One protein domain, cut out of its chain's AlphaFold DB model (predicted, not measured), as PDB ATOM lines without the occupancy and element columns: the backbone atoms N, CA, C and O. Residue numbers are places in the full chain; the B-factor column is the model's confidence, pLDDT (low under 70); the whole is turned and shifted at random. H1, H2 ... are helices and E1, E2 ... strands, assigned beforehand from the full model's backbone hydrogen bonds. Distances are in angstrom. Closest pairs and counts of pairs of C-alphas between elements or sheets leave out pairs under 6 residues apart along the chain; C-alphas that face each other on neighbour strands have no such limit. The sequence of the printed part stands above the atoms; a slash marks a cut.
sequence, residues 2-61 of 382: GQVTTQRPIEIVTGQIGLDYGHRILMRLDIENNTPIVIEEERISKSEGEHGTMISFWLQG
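This is residues 2 to 61 of the 382 residues of the protein "DNA topoisomerase VI subunit B" of Thorarchaeota archaeon (strain OWC) (UniProt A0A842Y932). The model is one long, twisted sheet of four strands, in which a long hairpin of E2 and E3 runs side by side with two shorter strands, E1 and E4. A small helix, H1, sits near the end of the sheet where E1 begins and only just grazes it, and no named element covers the faces of the sheet. The printed part has 60 residues, with one named helix and four named strands in the order H1, E1, E2, E3, E4 along the chain; across the sheet the order is E3, E2, E1, E4, all antiparallel, and the class is mostly strand. The whole is loose, with a radius of gyration of the C-alphas of 13.5 A, and flat in outline, spanning 38 by 26 by 14 A.

Begin with the sheet at its longest strand by residues, E3, residues 35 to 45: find C-alpha 35 at (92.206, -29.218, 19.445), from where it runs 28.3 A to C-alpha 45 at (96.157, -54.962, 8.479). Look at residue 39 on the way, where E3 bends by 61 degrees. Beside it is E2, residues 21 to 30, which measures 28.2 A from first to last C-alpha. Next comes E1, residues 10 to 15, 16.7 A long. At the other edge find E4, residues 52 to 56, which is 13.4 A long and ends at C-alpha 56 at (95.619, -37.305, 2.220). The helix H1, residues 2 to 6, begins at C-alpha 2 at (92.459, -27.457, 3.505) and is 6.0 A long.

Start at the edge strand E3 and read across. E3 and E2 are antiparallel neighbours and a hairpin, their directions 163 degrees apart; the C-alphas of residues 38 and 27 face each other at 4.4 A. N 37 and O 28 are within hydrogen-bond range at 2.8 A, and at the bend of E3 you will find O 26 within range of both N 39, at 2.8 A, and N 40, at 3.3 A. E2 and E1 form the next antiparallel hairpin, at 153 degrees, with N 12 and O 25 at 2.8 A. E1, E2 and E3 are a meander, each strand the antiparallel neighbour of the one before. On the other side of E1 from E2 is the edge strand E4, antiparallel to E1 at 169 degrees, with N 13 and O 54 at 2.9 A and N 54 and O 13 at 2.8 A. The four strands E1, E2, E3 and E4 make a Greek key, a meander of three whose first strand is the antiparallel neighbour of the fourth. E3 and E4 follow each other in the chain but are apart. H1 is on the sheet, but only just, with 5 pairs of C-alphas within 10 A, and it only grazes it with residues 2 to 4. Its closest C-alphas to E2 are those of Gln 3 and Arg 28, 7.3 A apart. In H1 every O i to N i+4 pair is within hydrogen-bond range.

Look for the two C-alphas farthest apart at Glu 32 and Gly 49, 40.0 A from each other. The C-alphas of Gly 2 and Gly 61, the first and last printed, are 9.7 A apart. The printed part has no cut. The links from H1 to E1, E1 to E2 and E2 to E3 are tight, and the six residues from E3 to E4 make a short link. The mean pLDDT of the printed part is 94.8, and no printed residue is under 70.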
ATOM      1  N   GLY A   2      93.294 -26.456   4.197       89.69
ATOM      2  CA  GLY A   2      92.459 -27.457   3.505       89.69
ATOM      3  C   GLY A   2      91.035 -27.602   4.062       89.69
ATOM      4  O   GLY A   2      90.072 -27.403   3.322       89.69
ATOM      5  N   GLN A   3      90.902 -27.806   5.379       90.44
ATOM      6  CA  GLN A   3      89.602 -27.880   6.064       90.44
ATOM      7  C   GLN A   3      88.758 -26.606   5.907       90.44
ATOM      8  O   GLN A   3      87.562 -26.704   5.669       90.44
ATOM      9  N   VAL A   4      89.365 -25.419   5.985       90.56
ATOM     10  CA  VAL A   4      88.648 -24.138   5.831       90.56
ATOM     11  C   VAL A   4      88.055 -24.018   4.426       90.56
ATOM     12  O   VAL A   4      86.915 -23.595   4.276       90.56
ATOM     13  N   THR A   5      88.808 -24.434   3.403       92.25
ATOM     14  CA  THR A   5      88.388 -24.304   1.999       92.25
ATOM     15  C   THR A   5      87.448 -25.404   1.513       92.25
ATOM     16  O   THR A   5      86.604 -25.145   0.665       92.25
ATOM     17  N   THR A   6      87.589 -26.636   2.009       92.38
ATOM     18  CA  THR A   6      86.868 -27.800   1.457       92.38
ATOM     19  C   THR A   6      85.908 -28.452   2.443       92.38
ATOM     20  O   THR A   6      85.103 -29.283   2.034       92.38
ATOM     21  N   GLN A   7      86.006 -28.123   3.737       89.38
ATOM     22  CA  GLN A   7      85.271 -28.766   4.834       89.38
ATOM     23  C   GLN A   7      85.471 -30.294   4.915       89.38
ATOM     24  O   GLN A   7      84.769 -30.990   5.654       89.38
ATOM     25  N   ARG A   8      86.451 -30.850   4.191       92.94
ATOM     26  CA  ARG A   8      86.773 -32.282   4.216       92.94
ATOM     27  C   ARG A   8      87.760 -32.603   5.345       92.94
ATOM     28  O   ARG A   8      88.609 -31.764   5.658       92.94
ATOM     29  N   PRO A   9      87.635 -33.783   5.980       94.44
ATOM     30  CA  PRO A   9      88.616 -34.251   6.954       94.44
ATOM     31  C   PRO A   9      89.965 -34.556   6.287       94.44
ATOM     32  O   PRO A   9      90.050 -34.726   5.069       94.44
ATOM     33  N   ILE A  10      91.009 -34.616   7.109       95.75
ATOM     34  CA  ILE A  10      92.330 -35.119   6.730       95.75
ATOM     35  C   ILE A  10      92.348 -36.613   7.047       95.75
ATOM     36  O   ILE A  10      91.924 -37.011   8.132       95.75
ATOM     37  N   GLU A  11      92.842 -37.416   6.113       97.06
ATOM     38  CA  GLU A  11      93.062 -38.847   6.301       97.06
ATOM     39  C   GLU A  11      94.559 -39.110   6.481       97.06
ATOM     40  O   GLU A  11      95.389 -38.652   5.692       97.06
ATOM     41  N   ILE A  12      94.905 -39.829   7.544       97.56
ATOM     42  CA  ILE A  12      96.273 -40.213   7.880       97.56
ATOM     43  C   ILE A  12      96.319 -41.731   7.955       97.56
ATOM     44  O   ILE A  12      95.596 -42.337   8.740       97.56
ATOM     45  N   VAL A  13      97.200 -42.341   7.171       97.44
ATOM     46  CA  VAL A  13      97.486 -43.775   7.247       97.44
ATOM     47  C   VAL A  13      98.926 -43.939   7.695       97.44
ATOM     48  O   VAL A  13      99.833 -43.427   7.044       97.44
ATOM     49  N   THR A  14      99.156 -44.610   8.819       97.38
ATOM     50  CA  THR A  14     100.497 -44.743   9.398       97.38
ATOM     51  C   THR A  14     100.765 -46.150   9.915       97.38
ATOM     52  O   THR A  14      99.872 -46.818  10.433       97.38
ATOM     53  N   GLY A  15     102.010 -46.604   9.785       96.25
ATOM     54  CA  GLY A  15     102.433 -47.933  10.210       96.25
ATOM     55  C   GLY A  15     103.899 -47.967  10.625       96.25
ATOM     56  O   GLY A  15     104.761 -47.372   9.974       96.25
ATOM     57  N   GLN A  16     104.185 -48.694  11.706       95.75
ATOM     58  CA  GLN A  16     105.542 -48.914  12.207       95.75
ATOM     59  C   GLN A  16     106.092 -50.261  11.739       95.75
ATOM     60  O   GLN A  16     105.351 -51.230  11.568       95.75
ATOM     61  N   ILE A  17     107.406 -50.324  11.547       95.50
ATOM     62  CA  ILE A  17     108.091 -51.569  11.201       95.50
ATOM     63  C   ILE A  17     107.965 -52.591  12.344       95.50
ATOM     64  O   ILE A  17     108.049 -52.223  13.514       95.50
ATOM     65  N   GLY A  18     107.758 -53.865  12.004       94.75
ATOM     66  CA  GLY A  18     107.642 -54.969  12.967       94.75
ATOM     67  C   GLY A  18     106.248 -55.178  13.569       94.75
ATOM     68  O   GLY A  18     106.069 -56.102  14.353       94.75
ATOM     69  N   LEU A  19     105.262 -54.351  13.211       94.38
ATOM     70  CA  LEU A  19     103.855 -54.571  13.564       94.38
ATOM     71  C   LEU A  19     103.080 -55.123  12.363       94.38
ATOM     72  O   LEU A  19     103.303 -54.691  11.234       94.38
ATOM     73  N   ASP A  20     102.121 -56.014  12.605       95.19
ATOM     74  CA  ASP A  20     101.194 -56.546  11.588       95.19
ATOM     75  C   ASP A  20      99.999 -55.613  11.311       95.19
ATOM     76  O   ASP A  20      99.051 -55.955  10.601       95.19
ATOM     77  N   TYR A  21     100.032 -54.409  11.883       95.75
ATOM     78  CA  TYR A  21      98.955 -53.442  11.782       95.75
ATOM     79  C   TYR A  21      99.437 -51.999  11.676       95.75
ATOM     80  O   TYR A  21     100.518 -51.635  12.144       95.75
ATOM     81  N   GLY A  22      98.601 -51.176  11.057       96.19
ATOM     82  CA  GLY A  22      98.700 -49.725  11.041       96.19
ATOM     83  C   GLY A  22      97.415 -49.080  11.548       96.19
ATOM     84  O   GLY A  22      96.460 -49.765  11.921       96.19
ATOM     85  N   HIS A  23      97.396 -47.755  11.533       97.19
ATOM     86  CA  HIS A  23      96.230 -46.952  11.882       97.19
ATOM     87  C   HIS A  23      95.809 -46.119  10.678       97.19
ATOM     88  O   HIS A  23      96.648 -45.479  10.037       97.19
ATOM     89  N   ARG A  24      94.508 -46.117  10.403       97.75
ATOM     90  CA  ARG A  24      93.835 -45.176   9.514       97.75
ATOM     91  C   ARG A  24      93.031 -44.221  10.384       97.75
ATOM     92  O   ARG A  24      92.175 -44.654  11.145       97.75
ATOM     93  N   ILE A  25      93.339 -42.934  10.296       97.75
ATOM     94  CA  ILE A  25      92.764 -41.890  11.143       97.75
ATOM     95  C   ILE A  25      92.127 -40.842  10.237       97.75
ATOM     96  O   ILE A  25      92.819 -40.235   9.417       97.75
ATOM     97  N   LEU A  26      90.830 -40.588  10.413       97.19
ATOM     98  CA  LEU A  26      90.175 -39.404   9.870       97.19
ATOM     99  C   LEU A  26      90.005 -38.376  10.974       97.19
ATOM    100  O   LEU A  26      89.382 -38.637  12.004       97.19
ATOM    101  N   MET A  27      90.520 -37.173  10.741       95.56
ATOM    102  CA  MET A  27      90.460 -36.107  11.731       95.56
ATOM    103  C   MET A  27      90.170 -34.735  11.127       95.56
ATOM    104  O   MET A  27      90.415 -34.461   9.948       95.56
ATOM    105  N   ARG A  28      89.654 -33.852  11.978       94.38
ATOM    106  CA  ARG A  28      89.501 -32.415  11.746       94.38
ATOM    107  C   ARG A  28      90.170 -31.643  12.876       94.38
ATOM    108  O   ARG A  28      90.459 -32.191  13.932       94.38
ATOM    109  N   LEU A  29      90.420 -30.365  12.646       92.94
ATOM    110  CA  LEU A  29      90.861 -29.422  13.662       92.94
ATOM    111  C   LEU A  29      89.653 -28.611  14.143       92.94
ATOM    112  O   LEU A  29      88.973 -27.989  13.324       92.94
ATOM    113  N   ASP A  30      89.403 -28.598  15.447       92.44
ATOM    114  CA  ASP A  30      88.593 -27.562  16.081       92.44
ATOM    115  C   ASP A  30      89.412 -26.269  16.098       92.44
ATOM    116  O   ASP A  30      90.439 -26.172  16.772       92.44
ATOM    117  N   ILE A  31      88.990 -25.292  15.298       88.25
ATOM    118  CA  ILE A  31      89.717 -24.031  15.141       88.25
ATOM    119  C   ILE A  31      89.514 -23.131  16.367       88.25
ATOM    120  O   ILE A  31      90.420 -22.371  16.700       88.25
ATOM    121  N   GLU A  32      88.368 -23.220  17.047       91.12
ATOM    122  CA  GLU A  32      88.060 -22.372  18.205       91.12
ATOM    123  C   GLU A  32      88.890 -22.791  19.418       91.12
ATOM    124  O   GLU A  32      89.500 -21.951  20.077       91.12
ATOM    125  N   ASN A  33      88.969 -24.100  19.666       93.88
ATOM    126  CA  ASN A  33      89.686 -24.650  20.818       93.88
ATOM    127  C   ASN A  33      91.134 -25.059  20.508       93.88
ATOM    128  O   ASN A  33      91.880 -25.415  21.419       93.88
ATOM    129  N   ASN A  34      91.548 -25.006  19.236       92.81
ATOM    130  CA  ASN A  34      92.851 -25.480  18.761       92.81
ATOM    131  C   ASN A  34      93.141 -26.935  19.186       92.81
ATOM    132  O   ASN A  34      94.246 -27.276  19.616       92.81
ATOM    133  N   THR A  35      92.130 -27.799  19.078       94.31
ATOM    134  CA  THR A  35      92.206 -29.218  19.445       94.31
ATOM    135  C   THR A  35      91.865 -30.116  18.256       94.31
ATOM    136  O   THR A  35      91.026 -29.776  17.421       94.31
ATOM    137  N   PRO A  36      92.522 -31.279  18.120       94.56
ATOM    138  CA  PRO A  36      92.147 -32.245  17.099       94.56
ATOM    139  C   PRO A  36      90.836 -32.948  17.477       94.56
ATOM    140  O   PRO A  36      90.668 -33.399  18.607       94.56
ATOM    141  N   ILE A  37      89.936 -33.102  16.507       94.88
ATOM    142  CA  ILE A  37      88.737 -33.939  16.596       94.88
ATOM    143  C   ILE A  37      88.971 -35.171  15.724       94.88
ATOM    144  O   ILE A  37      88.984 -35.074  14.492       94.88
ATOM    145  N   VAL A  38      89.154 -36.329  16.356       96.44
ATOM    146  CA  VAL A  38      89.205 -37.623  15.664       96.44
ATOM    147  C   VAL A  38      87.775 -38.050  15.352       96.44
ATOM    148  O   VAL A  38      86.946 -38.155  16.252       96.44
ATOM    149  N   ILE A  39      87.484 -38.237  14.069       95.88
ATOM    150  CA  ILE A  39      86.171 -38.679  13.585       95.88
ATOM    151  C   ILE A  39      86.122 -40.202  13.568       95.88
ATOM    152  O   ILE A  39      85.135 -40.798  13.987       95.88
ATOM    153  N   GLU A  40      87.193 -40.814  13.075       96.50
ATOM    154  CA  GLU A  40      87.292 -42.248  12.861       96.50
ATOM    155  C   GLU A  40      88.741 -42.670  13.084       96.50
ATOM    156  O   GLU A  40      89.672 -41.992  12.637       96.50
ATOM    157  N   GLU A  41      88.922 -43.783  13.781       96.56
ATOM    158  CA  GLU A  41      90.209 -44.445  13.927       96.56
ATOM    159  C   GLU A  41      90.002 -45.946  13.749       96.56
ATOM    160  O   GLU A  41      89.241 -46.577  14.484       96.56
ATOM    161  N   GLU A  42      90.694 -46.513  12.769       96.75
ATOM    162  CA  GLU A  42      90.607 -47.925  12.427       96.75
ATOM    163  C   GLU A  42      91.995 -48.556  12.422       96.75
ATOM    164  O   GLU A  42      92.963 -48.004  11.886       96.75
ATOM    165  N   ARG A  43      92.084 -49.765  12.980       96.69
ATOM    166  CA  ARG A  43      93.264 -50.613  12.834       96.69
ATOM    167  C   ARG A  43      93.189 -51.320  11.485       96.69
ATOM    168  O   ARG A  43      92.277 -52.106  11.250       96.69
ATOM    169  N   ILE A  44      94.173 -51.077  10.629       96.25
ATOM    170  CA  ILE A  44      94.289 -51.722   9.317       96.25
ATOM    171  C   ILE A  44      95.364 -52.808   9.355       96.25
ATOM    172  O   ILE A  44      96.377 -52.658  10.038       96.25
ATOM    173  N   SER A  45      95.148 -53.907   8.633       95.25
ATOM    174  CA  SER A  45      96.157 -54.962   8.479       95.25
ATOM    175  C   SER A  45      97.258 -54.503   7.525       95.25
ATOM    176  O   SER A  45      96.965 -53.887   6.498       95.25
ATOM    177  N   LYS A  46      98.515 -54.801   7.856       94.56
ATOM    178  CA  LYS A  46      99.673 -54.558   6.988       94.56
ATOM    179  C   LYS A  46     100.711 -55.659   7.163       94.56
ATOM    180  O   LYS A  46     100.710 -56.384   8.154       94.56
ATOM    181  N   SER A  47     101.660 -55.750   6.237       93.00
ATOM    182  CA  SER A  47     102.813 -56.637   6.440       93.00
ATOM    183  C   SER A  47     103.792 -56.069   7.485       93.00
ATOM    184  O   SER A  47     103.928 -54.853   7.634       93.00
ATOM    185  N   GLU A  48     104.532 -56.932   8.190       92.88
ATOM    186  CA  GLU A  48     105.521 -56.500   9.199       92.88
ATOM    187  C   GLU A  48     106.639 -55.615   8.617       92.88
ATOM    188  O   GLU A  48     107.169 -54.740   9.306       92.88
ATOM    189  N   GLY A  49     106.982 -55.823   7.341       93.62
ATOM    190  CA  GLY A  49     108.007 -55.054   6.631       93.62
ATOM    191  C   GLY A  49     107.532 -53.697   6.104       93.62
ATOM    192  O   GLY A  49     108.358 -52.842   5.795       93.62
ATOM    193  N   GLU A  50     106.223 -53.478   6.001       93.94
ATOM    194  CA  GLU A  50     105.649 -52.225   5.511       93.94
ATOM    195  C   GLU A  50     105.661 -51.156   6.605       93.94
ATOM    196  O   GLU A  50     105.250 -51.404   7.737       93.94
ATOM    197  N   HIS A  51     106.124 -49.946   6.295       96.69
ATOM    198  CA  HIS A  51     106.156 -48.846   7.255       96.69
ATOM    199  C   HIS A  51     106.116 -47.490   6.551       96.69
ATOM    200  O   HIS A  51     106.569 -47.347   5.415       96.69
ATOM    201  N   GLY A  52     105.644 -46.466   7.256       96.62
ATOM    202  CA  GLY A  52     105.584 -45.102   6.740       96.62
ATOM    203  C   GLY A  52     104.326 -44.368   7.171       96.62
ATOM    204  O   GLY A  52     103.568 -44.839   8.018       96.62
ATOM    205  N   THR A  53     104.123 -43.196   6.577       97.56
ATOM    206  CA  THR A  53     102.956 -42.355   6.834       97.56
ATOM    207  C   THR A  53     102.504 -41.712   5.530       97.56
ATOM    208  O   THR A  53     103.295 -41.058   4.852       97.56
ATOM    209  N   MET A  54     101.232 -41.888   5.195       96.88
ATOM    210  CA  MET A  54     100.536 -41.221   4.103       96.88
ATOM    211  C   MET A  54      99.574 -40.194   4.695       96.88
ATOM    212  O   MET A  54      98.868 -40.482   5.661       96.88
ATOM    213  N   ILE A  55      99.552 -38.999   4.110       97.12
ATOM    214  CA  ILE A  55      98.629 -37.927   4.485       97.12
ATOM    215  C   ILE A  55      97.860 -37.526   3.233       97.12
ATOM    216  O   ILE A  55      98.459 -37.073   2.257       97.12
ATOM    217  N   SER A  56      96.541 -37.649   3.296       96.38
ATOM    218  CA  SER A  56      95.619 -37.305   2.220       96.38
ATOM    219  C   SER A  56      94.703 -36.180   2.683       96.38
ATOM    220  O   SER A  56      94.058 -36.261   3.730       96.38
ATOM    221  N   PHE A  57      94.646 -35.092   1.920       95.56
ATOM    222  CA  PHE A  57      93.786 -33.956   2.236       95.56
ATOM    223  C   PHE A  57      93.380 -33.202   0.974       95.56
ATOM    224  O   PHE A  57      94.032 -33.284  -0.064       95.56
ATOM    225  N   TRP A  58      92.301 -32.432   1.089       94.25
ATOM    226  CA  TRP A  58      91.757 -31.629   0.000       94.25
ATOM    227  C   TRP A  58      92.000 -30.146   0.263       94.25
ATOM    228  O   TRP A  58      91.821 -29.654   1.381       94.25
ATOM    229  N   LEU A  59      92.393 -29.417  -0.778       95.00
ATOM    230  CA  LEU A  59      92.564 -27.969  -0.745       95.00
ATOM    231  C   LEU A  59      92.011 -27.350  -2.026       95.00
ATOM    232  O   LEU A  59      92.021 -27.983  -3.079       95.00
ATOM    233  N   GLN A  60      91.562 -26.101  -1.943       94.25
ATOM    234  CA  GLN A  60      91.258 -25.300  -3.126       94.25
ATOM    235  C   GLN A  60      92.531 -24.593  -3.611       94.25
ATOM    236  O   GLN A  60      93.182 -23.884  -2.836       94.25
ATOM    237  N   GLY A  61      92.887 -24.776  -4.885       93.12
ATOM    238  CA  GLY A  61      94.083 -24.191  -5.493       93.12
ATOM    239  C   GLY A  61      93.999 -24.115  -7.019       93.12
ATOM    240  O   GLY A  61      93.142 -24.744  -7.631       93.12
TER     241      GLY A  61